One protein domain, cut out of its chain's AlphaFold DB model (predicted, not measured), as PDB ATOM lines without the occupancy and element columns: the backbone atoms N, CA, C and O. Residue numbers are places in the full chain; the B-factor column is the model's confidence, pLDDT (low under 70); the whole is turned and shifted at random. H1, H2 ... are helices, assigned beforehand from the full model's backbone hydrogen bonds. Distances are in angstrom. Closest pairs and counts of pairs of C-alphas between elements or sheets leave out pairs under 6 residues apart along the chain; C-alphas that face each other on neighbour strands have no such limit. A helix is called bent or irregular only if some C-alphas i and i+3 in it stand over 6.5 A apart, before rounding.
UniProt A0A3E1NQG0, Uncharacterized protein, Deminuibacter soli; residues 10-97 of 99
ATOM      1  N   LEU A  10      39.846 -34.940  19.983       95.62
ATOM      2  CA  LEU A  10      39.040 -36.031  19.421       95.62
ATOM      3  C   LEU A  10      39.036 -35.981  17.885       95.62
ATOM      4  O   LEU A  10      39.285 -36.997  17.240       95.62
ATOM      5  N   VAL A  11      38.829 -34.801  17.292       96.81
ATOM      6  CA  VAL A  11      38.892 -34.607  15.831       96.81
ATOM      7  C   VAL A  11      40.233 -35.089  15.276       96.81
ATOM      8  O   VAL A  11      40.262 -35.852  14.311       96.81
ATOM      9  N   ALA A  12      41.344 -34.688  15.897       96.81
ATOM     10  CA  ALA A  12      42.679 -35.076  15.462       96.81
ATOM     11  C   ALA A  12      42.920 -36.592  15.584       96.81
ATOM     12  O   ALA A  12      43.568 -37.188  14.720       96.81
ATOM     13  N   GLU A  13      42.417 -37.231  16.641       95.69
ATOM     14  CA  GLU A  13      42.513 -38.682  16.828       95.69
ATOM     15  C   GLU A  13      41.694 -39.452  15.791       95.69
ATOM     16  O   GLU A  13      42.209 -40.395  15.187       95.69
ATOM     17  N   LEU A  14      40.462 -39.016  15.526       96.50
ATOM     18  CA  LEU A  14      39.597 -39.623  14.519       96.50
ATOM     19  C   LEU A  14      40.180 -39.458  13.115       96.50
ATOM     20  O   LEU A  14      40.270 -40.437  12.381       96.50
ATOM     21  N   GLN A  15      40.660 -38.263  12.756       97.06
ATOM     22  CA  GLN A  15      41.273 -38.004  11.449       97.06
ATOM     23  C   GLN A  15      42.486 -38.903  11.178       97.06
ATOM     24  O   GLN A  15      42.652 -39.376  10.057       97.06
ATOM     25  N   LYS A  16      43.304 -39.204  12.195       96.75
ATOM     26  CA  LYS A  16      44.440 -40.137  12.058       96.75
ATOM     27  C   LYS A  16      44.005 -41.571  11.753       96.75
ATOM     28  O   LYS A  16      44.753 -42.305  11.114       96.75
ATOM     29  N   ARG A  17      42.829 -41.979  12.234       96.00
ATOM     30  CA  ARG A  17      42.280 -43.336  12.063       96.00
ATOM     31  C   ARG A  17      41.351 -43.448  10.851       96.00
ATOM     32  O   ARG A  17      41.064 -44.554  10.401       96.00
ATOM     33  N   ASN A  18      40.889 -42.324  10.310       96.62
ATOM     34  CA  ASN A  18      39.872 -42.262   9.267       96.62
ATOM     35  C   ASN A  18      40.445 -42.399   7.844       96.62
ATOM     36  O   ASN A  18      40.276 -41.519   7.004       96.62
ATOM     37  N   LEU A  19      41.139 -43.503   7.557       94.19
ATOM     38  CA  LEU A  19      41.815 -43.692   6.264       94.19
ATOM     39  C   LEU A  19      40.850 -43.870   5.079       94.19
ATOM     40  O   LEU A  19      41.239 -43.652   3.936       94.19
ATOM     41  N   THR A  20      39.607 -44.280   5.344       94.44
ATOM     42  CA  THR A  20      38.603 -44.615   4.319       94.44
ATOM     43  C   THR A  20      37.336 -43.758   4.398       94.44
ATOM     44  O   THR A  20      36.346 -44.105   3.762       94.44
ATOM     45  N   GLY A  21      37.321 -42.697   5.211       95.62
ATOM     46  CA  GLY A  21      36.137 -41.840   5.400       95.62
ATOM     47  C   GLY A  21      35.049 -42.417   6.322       95.62
ATOM     48  O   GLY A  21      33.982 -41.831   6.473       95.62
ATOM     49  N   LYS A  22      35.301 -43.556   6.983       96.25
ATOM     50  CA  LYS A  22      34.347 -44.222   7.892       96.25
ATOM     51  C   LYS A  22      33.827 -43.311   9.018       96.25
ATOM     52  O   LYS A  22      32.701 -43.499   9.469       96.25
ATOM     53  N   TYR A  23      34.627 -42.347   9.472       97.00
ATOM     54  CA  TYR A  23      34.312 -41.468  10.605       97.00
ATOM     55  C   TYR A  23      33.998 -40.028  10.187       97.00
ATOM     56  O   TYR A  23      34.021 -39.143  11.040       97.00
ATOM     57  N   ASP A  24      33.730 -39.767   8.904       97.12
ATOM     58  CA  ASP A  24      33.547 -38.400   8.395       97.12
ATOM     59  C   ASP A  24      32.453 -37.641   9.154       97.12
ATOM     60  O   ASP A  24      32.700 -36.531   9.626       97.12
ATOM     61  N   GLN A  25      31.293 -38.272   9.372       96.12
ATOM     62  CA  GLN A  25      30.194 -37.645  10.111       96.12
ATOM     63  C   GLN A  25      30.557 -37.370  11.575       96.12
ATOM     64  O   GLN A  25      30.269 -36.298  12.098       96.12
ATOM     65  N   LEU A  26      31.229 -38.317  12.235       96.25
ATOM     66  CA  LEU A  26      31.665 -38.171  13.627       96.25
ATOM     67  C   LEU A  26      32.671 -37.015  13.771       96.25
ATOM     68  O   LEU A  26      32.605 -36.229  14.714       96.25
ATOM     69  N   ILE A  27      33.576 -36.872  12.799       97.12
ATOM     70  CA  ILE A  27      34.533 -35.764  12.727       97.12
ATOM     71  C   ILE A  27      33.818 -34.433  12.482       97.12
ATOM     72  O   ILE A  27      34.187 -33.429  13.092       97.12
ATOM     73  N   GLU A  28      32.829 -34.397  11.590       96.69
ATOM     74  CA  GLU A  28      32.044 -33.193  11.314       96.69
ATOM     75  C   GLU A  28      31.264 -32.737  12.552       96.69
ATOM     76  O   GLU A  28      31.376 -31.576  12.949       96.69
ATOM     77  N   ASN A  29      30.571 -33.662  13.214       94.81
ATOM     78  CA  ASN A  29      29.842 -33.414  14.456       94.81
ATOM     79  C   ASN A  29      30.762 -32.871  15.559       94.81
ATOM     80  O   ASN A  29      30.435 -31.904  16.247       94.81
ATOM     81  N   ALA A  30      31.949 -33.461  15.714       94.56
ATOM     82  CA  ALA A  30      32.931 -32.989  16.679       94.56
ATOM     83  C   ALA A  30      33.415 -31.561  16.351       94.56
ATOM     84  O   ALA A  30      33.454 -30.701  17.230       94.56
ATOM     85  N   LYS A  31      33.706 -31.262  15.075       94.75
ATOM     86  CA  LYS A  31      34.124 -29.918  14.628       94.75
ATOM     87  C   LYS A  31      33.051 -28.848  14.824       94.75
ATOM     88  O   LYS A  31      33.399 -27.690  15.043       94.75
ATOM     89  N   SER A  32      31.773 -29.209  14.730       92.38
ATOM     90  CA  SER A  32      30.647 -28.287  14.919       92.38
ATOM     91  C   SER A  32      30.262 -28.077  16.388       92.38
ATOM     92  O   SER A  32      29.261 -27.422  16.676       92.38
ATOM     93  N   ASN A  33      31.062 -28.591  17.332       91.38
ATOM     94  CA  ASN A  33      30.773 -28.580  18.768       91.38
ATOM     95  C   ASN A  33      29.473 -29.316  19.135       91.38
ATOM     96  O   ASN A  33      28.873 -29.005  20.164       91.38
ATOM     97  N   ARG A  34      29.021 -30.290  18.327       91.06
ATOM     98  CA  ARG A  34      27.785 -31.050  18.602       91.06
ATOM     99  C   ARG A  34      27.797 -31.677  19.997       91.06
ATOM    100  O   ARG A  34      26.771 -31.711  20.662       91.06
ATOM    101  N   TYR A  35      28.964 -32.137  20.440       91.62
ATOM    102  CA  TYR A  35      29.140 -32.833  21.716       91.62
ATOM    103  C   TYR A  35      29.434 -31.911  22.905       91.62
ATOM    104  O   TYR A  35      29.679 -32.405  24.002       91.62
ATOM    105  N   HIS A  36      29.400 -30.591  22.709       87.12
ATOM    106  CA  HIS A  36      29.484 -29.633  23.803       87.12
ATOM    107  C   HIS A  36      28.085 -29.250  24.276       87.12
ATOM    108  O   HIS A  36      27.245 -28.800  23.489       87.12
ATOM    109  N   ASP A  37      27.870 -29.347  25.584       81.12
ATOM    110  CA  ASP A  37      26.665 -28.819  26.209       81.12
ATOM    111  C   ASP A  37      26.549 -27.304  25.935       81.12
ATOM    112  O   ASP A  37      27.544 -26.601  25.767       81.12
ATOM    113  N   TYR A  38      25.318 -26.796  25.838       81.50
ATOM    114  CA  TYR A  38      24.987 -25.382  25.577       81.50
ATOM    115  C   TYR A  38      25.400 -24.791  24.222       81.50
ATOM    116  O   TYR A  38      24.952 -23.690  23.897       81.50
ATOM    117  N   LYS A  39      26.193 -25.491  23.402       82.56
ATOM    118  CA  LYS A  39      26.565 -25.006  22.061       82.56
ATOM    119  C   LYS A  39      25.529 -25.352  20.994       82.56
ATOM    120  O   LYS A  39      25.405 -24.612  20.024       82.56
ATOM    121  N   ASN A  40      24.761 -26.422  21.206       81.50
ATOM    122  CA  ASN A  40      23.671 -26.863  20.327       81.50
ATOM    123  C   ASN A  40      22.407 -27.227  21.138       81.50
ATOM    124  O   ASN A  40      21.938 -28.363  21.072       81.50
ATOM    125  N   PRO A  41      21.864 -26.291  21.942       74.62
ATOM    126  CA  PRO A  41      20.861 -26.596  22.970       74.62
ATOM    127  C   PRO A  41      19.511 -27.088  22.424       74.62
ATOM    128  O   PRO A  41      18.766 -27.727  23.162       74.62
ATOM    129  N   ASP A  42      19.203 -26.817  21.154       79.81
ATOM    130  CA  ASP A  42      17.954 -27.248  20.508       79.81
ATOM    131  C   ASP A  42      18.050 -28.644  19.865       79.81
ATOM    132  O   ASP A  42      17.034 -29.208  19.466       79.81
ATOM    133  N   ASP A  43      19.261 -29.199  19.756       74.69
ATOM    134  CA  ASP A  43      19.535 -30.431  19.003       74.69
ATOM    135  C   ASP A  43      20.181 -31.519  19.878       74.69
ATOM    136  O   ASP A  43      19.993 -32.712  19.654       74.69
ATOM    137  N   VAL A  44      20.920 -31.121  20.921       75.19
ATOM    138  CA  VAL A  44      21.644 -32.037  21.805       75.19
ATOM    139  C   VAL A  44      21.389 -31.686  23.266       75.19
ATOM    140  O   VAL A  44      21.799 -30.637  23.759       75.19
ATOM    141  N   ILE A  45      20.727 -32.604  23.975       72.44
ATOM    142  CA  ILE A  45      20.401 -32.453  25.403       72.44
ATOM    143  C   ILE A  45      21.618 -32.759  26.289       72.44
ATOM    144  O   ILE A  45      21.794 -32.130  27.329       72.44
ATOM    145  N   CYS A  46      22.445 -33.733  25.898       84.00
ATOM    146  CA  CYS A  46      23.658 -34.108  26.623       84.00
ATOM    147  C   CYS A  46      24.738 -34.557  25.635       84.00
ATOM    148  O   CYS A  46      24.696 -35.677  25.117       84.00
ATOM    149  N   GLY A  47      25.720 -33.690  25.387       89.25
ATOM    150  CA  GLY A  47      26.733 -33.907  24.354       89.25
ATOM    151  C   GLY A  47      27.588 -35.149  24.589       89.25
ATOM    152  O   GLY A  47      27.897 -35.885  23.650       89.25
ATOM    153  N   LYS A  48      27.877 -35.458  25.857       88.94
ATOM    154  CA  LYS A  48      28.614 -36.665  26.252       88.94
ATOM    155  C   LYS A  48      27.865 -37.957  25.919       88.94
ATOM    156  O   LYS A  48      28.493 -38.929  25.500       88.94
ATOM    157  N   MET A  49      26.545 -37.984  26.108       89.06
ATOM    158  CA  MET A  49      25.733 -39.163  25.788       89.06
ATOM    159  C   MET A  49      25.638 -39.384  24.280       89.06
ATOM    160  O   MET A  49      25.804 -40.516  23.834       89.06
ATOM    161  N   GLU A  50      25.444 -38.314  23.507       91.81
ATOM    162  CA  GLU A  50      25.448 -38.377  22.039       91.81
ATOM    163  C   GLU A  50      26.791 -38.887  21.507       91.81
ATOM    164  O   GLU A  50      26.832 -39.817  20.706       91.81
ATOM    165  N   LEU A  51      27.907 -38.358  22.020       94.38
ATOM    166  CA  LEU A  51      29.237 -38.816  21.627       94.38
ATOM    167  C   LEU A  51      29.451 -40.303  21.942       94.38
ATOM    168  O   LEU A  51      29.979 -41.048  21.117       94.38
ATOM    169  N   ALA A  52      29.044 -40.751  23.131       92.38
ATOM    170  CA  ALA A  52      29.158 -42.156  23.511       92.38
ATOM    171  C   ALA A  52      28.308 -43.069  22.609       92.38
ATOM    172  O   ALA A  52      28.769 -44.149  22.228       92.38
ATOM    173  N   ALA A  53      27.102 -42.632  22.234       92.12
ATOM    174  CA  ALA A  53      26.229 -43.353  21.313       92.12
ATOM    175  C   ALA A  53      26.851 -43.460  19.910       92.12
ATOM    176  O   ALA A  53      26.941 -44.568  19.374       92.12
ATOM    177  N   ASP A  54      27.367 -42.358  19.360       94.31
ATOM    178  CA  ASP A  54      28.022 -42.354  18.048       94.31
ATOM    179  C   ASP A  54      29.263 -43.263  18.037       94.31
ATOM    180  O   ASP A  54      29.445 -44.070  17.121       94.31
ATOM    181  N   LEU A  55      30.090 -43.205  19.088       95.19
ATOM    182  CA  LEU A  55      31.273 -44.062  19.232       95.19
ATOM    183  C   LEU A  55      30.925 -45.552  19.359       95.19
ATOM    184  O   LEU A  55      31.696 -46.389  18.895       95.19
ATOM    185  N   SER A  56      29.772 -45.903  19.937       93.75
ATOM    186  CA  SER A  56      29.360 -47.306  20.118       93.75
ATOM    187  C   SER A  56      29.147 -48.064  18.800       93.75
ATOM    188  O   SER A  56      29.248 -49.290  18.765       93.75
ATOM    189  N   SER A  57      28.931 -47.336  17.698       94.50
ATOM    190  CA  SER A  57      28.820 -47.907  16.349       94.50
ATOM    191  C   SER A  57      30.171 -48.361  15.774       94.50
ATOM    192  O   SER A  57      30.212 -49.019  14.732       94.50
ATOM    193  N   PHE A  58      31.279 -48.025  16.441       95.62
ATOM    194  CA  PHE A  58      32.643 -48.279  15.984       95.62
ATOM    195  C   PHE A  58      33.452 -49.001  17.074       95.62
ATOM    196  O   PHE A  58      34.188 -48.356  17.822       95.62
ATOM    197  N   PRO A  59      33.355 -50.342  17.176       95.19
ATOM    198  CA  PRO A  59      34.055 -51.115  18.207       95.19
ATOM    199  C   PRO A  59      35.575 -50.901  18.230       95.19
ATOM    200  O   PRO A  59      36.211 -51.007  19.274       95.19
ATOM    201  N   GLU A  60      36.184 -50.569  17.090       95.69
ATOM    202  CA  GLU A  60      37.609 -50.243  16.991       95.69
ATOM    203  C   GLU A  60      38.000 -48.884  17.607       95.69
ATOM    204  O   GLU A  60      39.188 -48.578  17.709       95.69
ATOM    205  N   LEU A  61      37.022 -48.063  18.004       96.44
ATOM    206  CA  LEU A  61      37.201 -46.801  18.728       96.44
ATOM    207  C   LEU A  61      36.894 -46.939  20.229       96.44
ATOM    208  O   LEU A  61      36.739 -45.930  20.920       96.44
ATOM    209  N   GLN A  62      36.807 -48.169  20.753       95.38
ATOM    210  CA  GLN A  62      36.473 -48.422  22.158       95.38
ATOM    211  C   GLN A  62      37.391 -47.673  23.133       95.38
ATOM    212  O   GLN A  62      36.927 -47.167  24.149       95.38
ATOM    213  N   ASP A  63      38.676 -47.528  22.809       95.88
ATOM    214  CA  ASP A  63      39.633 -46.795  23.642       95.88
ATOM    215  C   ASP A  63      39.277 -45.306  23.793       95.88
ATOM    216  O   ASP A  63      39.465 -44.730  24.868       95.88
ATOM    217  N   ILE A  64      38.725 -44.694  22.739       95.62
ATOM    218  CA  ILE A  64      38.220 -43.317  22.765       95.62
ATOM    219  C   ILE A  64      36.915 -43.258  23.565       95.62
ATOM    220  O   ILE A  64      36.757 -42.366  24.398       95.62
ATOM    221  N   SER A  65      36.005 -44.217  23.364       94.31
ATOM    222  CA  SER A  65      34.749 -44.302  24.126       94.31
ATOM    223  C   SER A  65      35.006 -44.391  25.634       94.31
ATOM    224  O   SER A  65      34.463 -43.602  26.411       94.31
ATOM    225  N   ASP A  66      35.932 -45.256  26.050       94.00
ATOM    226  CA  ASP A  66      36.332 -45.392  27.450       94.00
ATOM    227  C   ASP A  66      36.911 -44.082  28.005       94.00
ATOM    228  O   ASP A  66      36.631 -43.704  29.144       94.00
ATOM    229  N   ALA A  67      37.708 -43.368  27.206       94.00
ATOM    230  CA  ALA A  67      38.275 -42.078  27.586       94.00
ATOM    231  C   ALA A  67      37.194 -40.991  27.752       94.00
ATOM    232  O   ALA A  67      37.231 -40.230  28.722       94.00
ATOM    233  N   VAL A  68      36.181 -40.958  26.880       92.25
ATOM    234  CA  VAL A  68      35.008 -40.076  27.026       92.25
ATOM    235  C   VAL A  68      34.264 -40.383  28.323       92.25
ATOM    236  O   VAL A  68      34.027 -39.480  29.124       92.25
ATOM    237  N   VAL A  69      33.949 -41.653  28.589       90.75
ATOM    238  CA  VAL A  69      33.216 -42.056  29.802       90.75
ATOM    239  C   VAL A  69      33.988 -41.694  31.073       90.75
ATOM    240  O   VAL A  69      33.397 -41.142  32.003       90.75
ATOM    241  N   ARG A  70      35.311 -41.911  31.095       92.06
ATOM    242  CA  ARG A  70      36.187 -41.522  32.218       92.06
ATOM    243  C   ARG A  70      36.328 -40.010  32.415       92.06
ATOM    244  O   ARG A  70      36.823 -39.594  33.459       92.06
ATOM    245  N   GLY A  71      35.883 -39.206  31.452       90.38
ATOM    246  CA  GLY A  71      35.927 -37.749  31.522       90.38
ATOM    247  C   GLY A  71      37.235 -37.136  31.028       90.38
ATOM    248  O   GLY A  71      37.522 -35.979  31.334       90.38
ATOM    249  N   ASP A  72      38.015 -37.869  30.227       93.31
ATOM    250  CA  ASP A  72      39.241 -37.345  29.610       93.31
ATOM    251  C   ASP A  72      38.932 -36.175  28.650       93.31
ATOM    252  O   ASP A  72      39.809 -35.344  28.402       93.31
ATOM    253  N   TYR A  73      37.682 -36.093  28.166       91.81
ATOM    254  CA  TYR A  73      37.142 -35.027  27.311       91.81
ATOM    255  C   TYR A  73      36.132 -34.102  28.026       91.81
ATOM    256  O   TYR A  73      35.418 -33.355  27.364       91.81
ATOM    257  N   ASP A  74      36.024 -34.151  29.361       88.44
ATOM    258  CA  ASP A  74      35.084 -33.295  30.105       88.44
ATOM    259  C   ASP A  74      35.651 -31.870  30.225       88.44
ATOM    260  O   ASP A  74      36.312 -31.537  31.212       88.44
ATOM    261  N   GLU A  75      35.435 -31.038  29.213       87.12
ATOM    262  CA  GLU A  75      35.973 -29.675  29.126       87.12
ATOM    263  C   GLU A  75      35.506 -28.762  30.273       87.12
ATOM    264  O   GLU A  75      34.461 -28.969  30.892       87.12
ATOM    265  N   GLU A  76      36.315 -27.751  30.602       86.12
ATOM    266  CA  GLU A  76      35.900 -26.727  31.562       86.12
ATOM    267  C   GLU A  76      34.881 -25.786  30.916       86.12
ATOM    268  O   GLU A  76      35.058 -25.376  29.770       86.12
ATOM    269  N   ALA A  77      33.842 -25.421  31.673       86.50
ATOM    270  CA  ALA A  77      32.821 -24.485  31.219       86.50
ATOM    271  C   ALA A  77      33.451 -23.129  30.868       86.50
ATOM    272  O   ALA A  77      34.059 -22.471  31.724       86.50
ATOM    273  N   ASP A  78      33.274 -22.695  29.623       87.75
ATOM    274  CA  ASP A  78      33.698 -21.372  29.185       87.75
ATOM    275  C   ASP A  78      32.697 -20.286  29.622       87.75
ATOM    276  O   ASP A  78      31.668 -20.553  30.245       87.75
ATOM    277  N   GLU A  79      32.981 -19.018  29.326       89.88
ATOM    278  CA  GLU A  79      32.093 -17.927  29.752       89.88
ATOM    279  C   GLU A  79      30.698 -17.976  29.114       89.88
ATOM    280  O   GLU A  79      29.735 -17.509  29.729       89.88
ATOM    281  N   GLN A  80      30.553 -18.561  27.925       87.19
ATOM    282  CA  GLN A  80      29.246 -18.756  27.302       87.19
ATOM    283  C   GLN A  80      28.469 -19.861  28.029       87.19
ATOM    284  O   GLN A  80      27.286 -19.675  28.324       87.19
ATOM    285  N   ASP A  81      29.131 -20.958  28.394       87.00
ATOM    286  CA  ASP A  81      28.526 -22.044  29.174       87.00
ATOM    287  C   ASP A  81      28.085 -21.526  30.544       87.00
ATOM    288  O   ASP A  81      26.953 -21.738  30.982       87.00
ATOM    289  N   LYS A  82      28.944 -20.734  31.195       90.44
ATOM    290  CA  LYS A  82      28.626 -20.069  32.461       90.44
ATOM    291  C   LYS A  82      27.469 -19.082  32.325       90.44
ATOM    292  O   LYS A  82      26.647 -18.983  33.234       90.44
ATOM    293  N   ALA A  83      27.374 -18.336  31.223       90.62
ATOM    294  CA  ALA A  83      26.250 -17.433  30.978       90.62
ATOM    295  C   ALA A  83      24.919 -18.196  30.869       90.62
ATOM    296  O   ALA A  83      23.929 -17.773  31.469       90.62
ATOM    297  N   MET A  84      24.912 -19.346  30.188       88.25
ATOM    298  CA  MET A  84      23.741 -20.226  30.116       88.25
ATOM    299  C   MET A  84      23.417 -20.846  31.479       88.25
ATOM    300  O   MET A  84      22.278 -20.790  31.931       88.25
ATOM    301  N   LEU A  85      24.411 -21.343  32.213       89.19
ATOM    302  CA  LEU A  85      24.199 -21.867  33.566       89.19
ATOM    303  C   LEU A  85      23.585 -20.821  34.510       89.19
ATOM    304  O   LEU A  85      22.688 -21.145  35.290       89.19
ATOM    305  N   ARG A  86      24.007 -19.553  34.419       92.81
ATOM    306  CA  ARG A  86      23.424 -18.452  35.206       92.81
ATOM    307  C   ARG A  86      21.963 -18.161  34.844       92.81
ATOM    308  O   ARG A  86      21.249 -17.648  35.705       92.81
ATOM    309  N   SER A  87      21.515 -18.469  33.622       90.81
ATOM    310  CA  SER A  87      20.115 -18.290  33.208       90.81
ATOM    311  C   SER A  87      19.206 -19.430  33.690       90.81
ATOM    312  O   SER A  87      18.041 -19.182  34.001       90.81
ATOM    313  N   TYR A  88      19.740 -20.648  33.831       87.12
ATOM    314  CA  TYR A  88      18.987 -21.822  34.295       87.12
ATOM    315  C   TYR A  88      18.997 -22.023  35.814       87.12
ATOM    316  O   TYR A  88      18.049 -22.579  36.372       87.12
ATOM    317  N   LEU A  89      20.067 -21.611  36.498       90.88
ATOM    318  CA  LEU A  89      20.278 -21.931  37.908       90.88
ATOM    319  C   LEU A  89      19.985 -20.745  38.834       90.88
ATOM    320  O   LEU A  89      20.405 -19.614  38.567       90.88
ATOM    321  N   PRO A  90      19.355 -20.982  40.001       93.81
ATOM    322  CA  PRO A  90      19.189 -19.935  40.997       93.81
ATOM    323  C   PRO A  90      20.553 -19.513  41.564       93.81
ATOM    324  O   PRO A  90      21.426 -20.353  41.780       93.81
ATOM    325  N   LYS A  91      20.708 -18.224  41.907       94.19
ATOM    326  CA  LYS A  91      21.966 -17.641  42.430       94.19
ATOM    327  C   LYS A  91      22.606 -18.423  43.581       94.19
ATOM    328  O   LYS A  91      23.823 -18.485  43.683       94.19
ATOM    329  N   LYS A  92      21.795 -19.056  44.434       95.06
ATOM    330  CA  LYS A  92      22.278 -19.893  45.548       95.06
ATOM    331  C   LYS A  92      23.100 -21.111  45.098       95.06
ATOM    332  O   LYS A  92      23.889 -21.618  45.883       95.06
ATOM    333  N   SER A  93      22.902 -21.577  43.865       93.31
ATOM    334  CA  SER A  93      23.592 -22.739  43.300       93.31
ATOM    335  C   SER A  93      24.885 -22.370  42.572       93.31
ATOM    336  O   SER A  93      25.689 -23.253  42.305       93.31
ATOM    337  N   TRP A  94      25.114 -21.090  42.264       92.69
ATOM    338  CA  TRP A  94      26.264 -20.626  41.476       92.69
ATOM    339  C   TRP A  94      27.636 -21.058  42.027       92.69
ATOM    340  O   TRP A  94      28.446 -21.537  41.232       92.69
ATOM    341  N   PRO A  95      27.895 -21.028  43.353       92.94
ATOM    342  CA  PRO A  95      29.189 -21.453  43.895       92.94
ATOM    343  C   PRO A  95      29.535 -22.924  43.626       92.94
ATOM    344  O   PRO A  95      30.710 -23.263  43.550       92.94
ATOM    345  N   VAL A  96      28.531 -23.796  43.461       88.75
ATOM    346  CA  VAL A  96      28.736 -25.229  43.165       88.75
ATOM    347  C   VAL A  96      29.340 -25.431  41.772       88.75
ATOM    348  O   VAL A  96      30.063 -26.395  41.549       88.75
ATOM    349  N   PHE A  97      29.068 -24.503  40.853       83.81
ATOM    350  CA  PHE A  97      29.462 -24.581  39.445       83.81
ATOM    351  C   PHE A  97      30.534 -23.545  39.064       83.81
ATOM    352  O   PHE A  97      30.820 -23.373  37.883       83.81
TER     353      PHE A  97
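Overview. This is residues 10 to 97 of the 99 residues of an uncharacterized protein of Deminuibacter soli (UniProt A0A3E1NQG0). Four helices, H4, H3, H2 and H1, run up and down side by side as a loose four-helix bundle made of two helical hairpins, H3 with H4 and H1 with H2. Beyond one end of this bundle, a small separate pair, H5 and H6, folds back on itself and lengthens the whole into a rod of 49 by 23 by 19 A. The 88 printed residues include six named helices, H1 to H6 in order along the chain, and no named strand; the class is all helix, with 55 residues in the helices. The whole is only just loose, close to compact, with a radius of gyration of the C-alphas of 14.9 A.

Along the chain. The longest helix, H4, covers residues 59 to 70 and 17.1 A, from C-alpha 59 at (34.055, -51.115, 18.207). Before it, H3 covers residues 47 to 56, 14.3 A. H2 is residues 24 to 31, 10.5 A, and H1 is residues 10 to 17, 10.9 A, with C-alpha 10 at (39.040, -36.031, 19.421). After H4 come H5, residues 79 to 88, 14.4 A, and H6, residues 91 to 97, 10.6 A, ending with C-alpha 97 at (29.462, -24.581, 39.445). H4 and H6 are irregular: C-alphas 60 and 63 are 7.8 A apart, and C-alphas 92 and 95 are 7.3 A apart.

Arrangement. H4 and H3 touch as a helical hairpin, opposite ways at a shallow tilt of 26 degrees; their closest C-alphas, of Ser 65 and Leu 55, are 6.0 A apart. H3 and H2 are close but not clearly touching, with the closest C-alphas, of Asp 54 and Leu 26, 7.1 A apart. H2 and H1 touch as a second helical hairpin, opposite ways at a shallow tilt of 26 degrees, closest at the C-alphas of Ile 27 and Val 11, 5.5 A. H1 and H4 are near each other, with 8 pairs of C-alphas within 10 A. H1 and H3 are apart, as are H2 and H4. H5 and H6 are close but not clearly touching, opposite ways at a steep tilt of 42 degrees; their closest C-alphas, of Arg 86 and Trp 94, are 7.2 A apart. H5 and H6 are each apart from H1, H2, H3 and H4. Every O i to N i+4 pair is within hydrogen-bond range in H1, H2, H3 and H5; in H4 it is 6 of 8, and in H6 0 of 3, beside 3 of 4 O i to N i+3 pairs.

Size, cuts and confidence. The two C-alphas farthest apart, of Thr 20 and Lys 92, are 50.8 A apart. The link from H2 to H3, residues 32 to 46, is long. The printed part has no cut; its mean pLDDT is 91.2, and no printed residue is under 70.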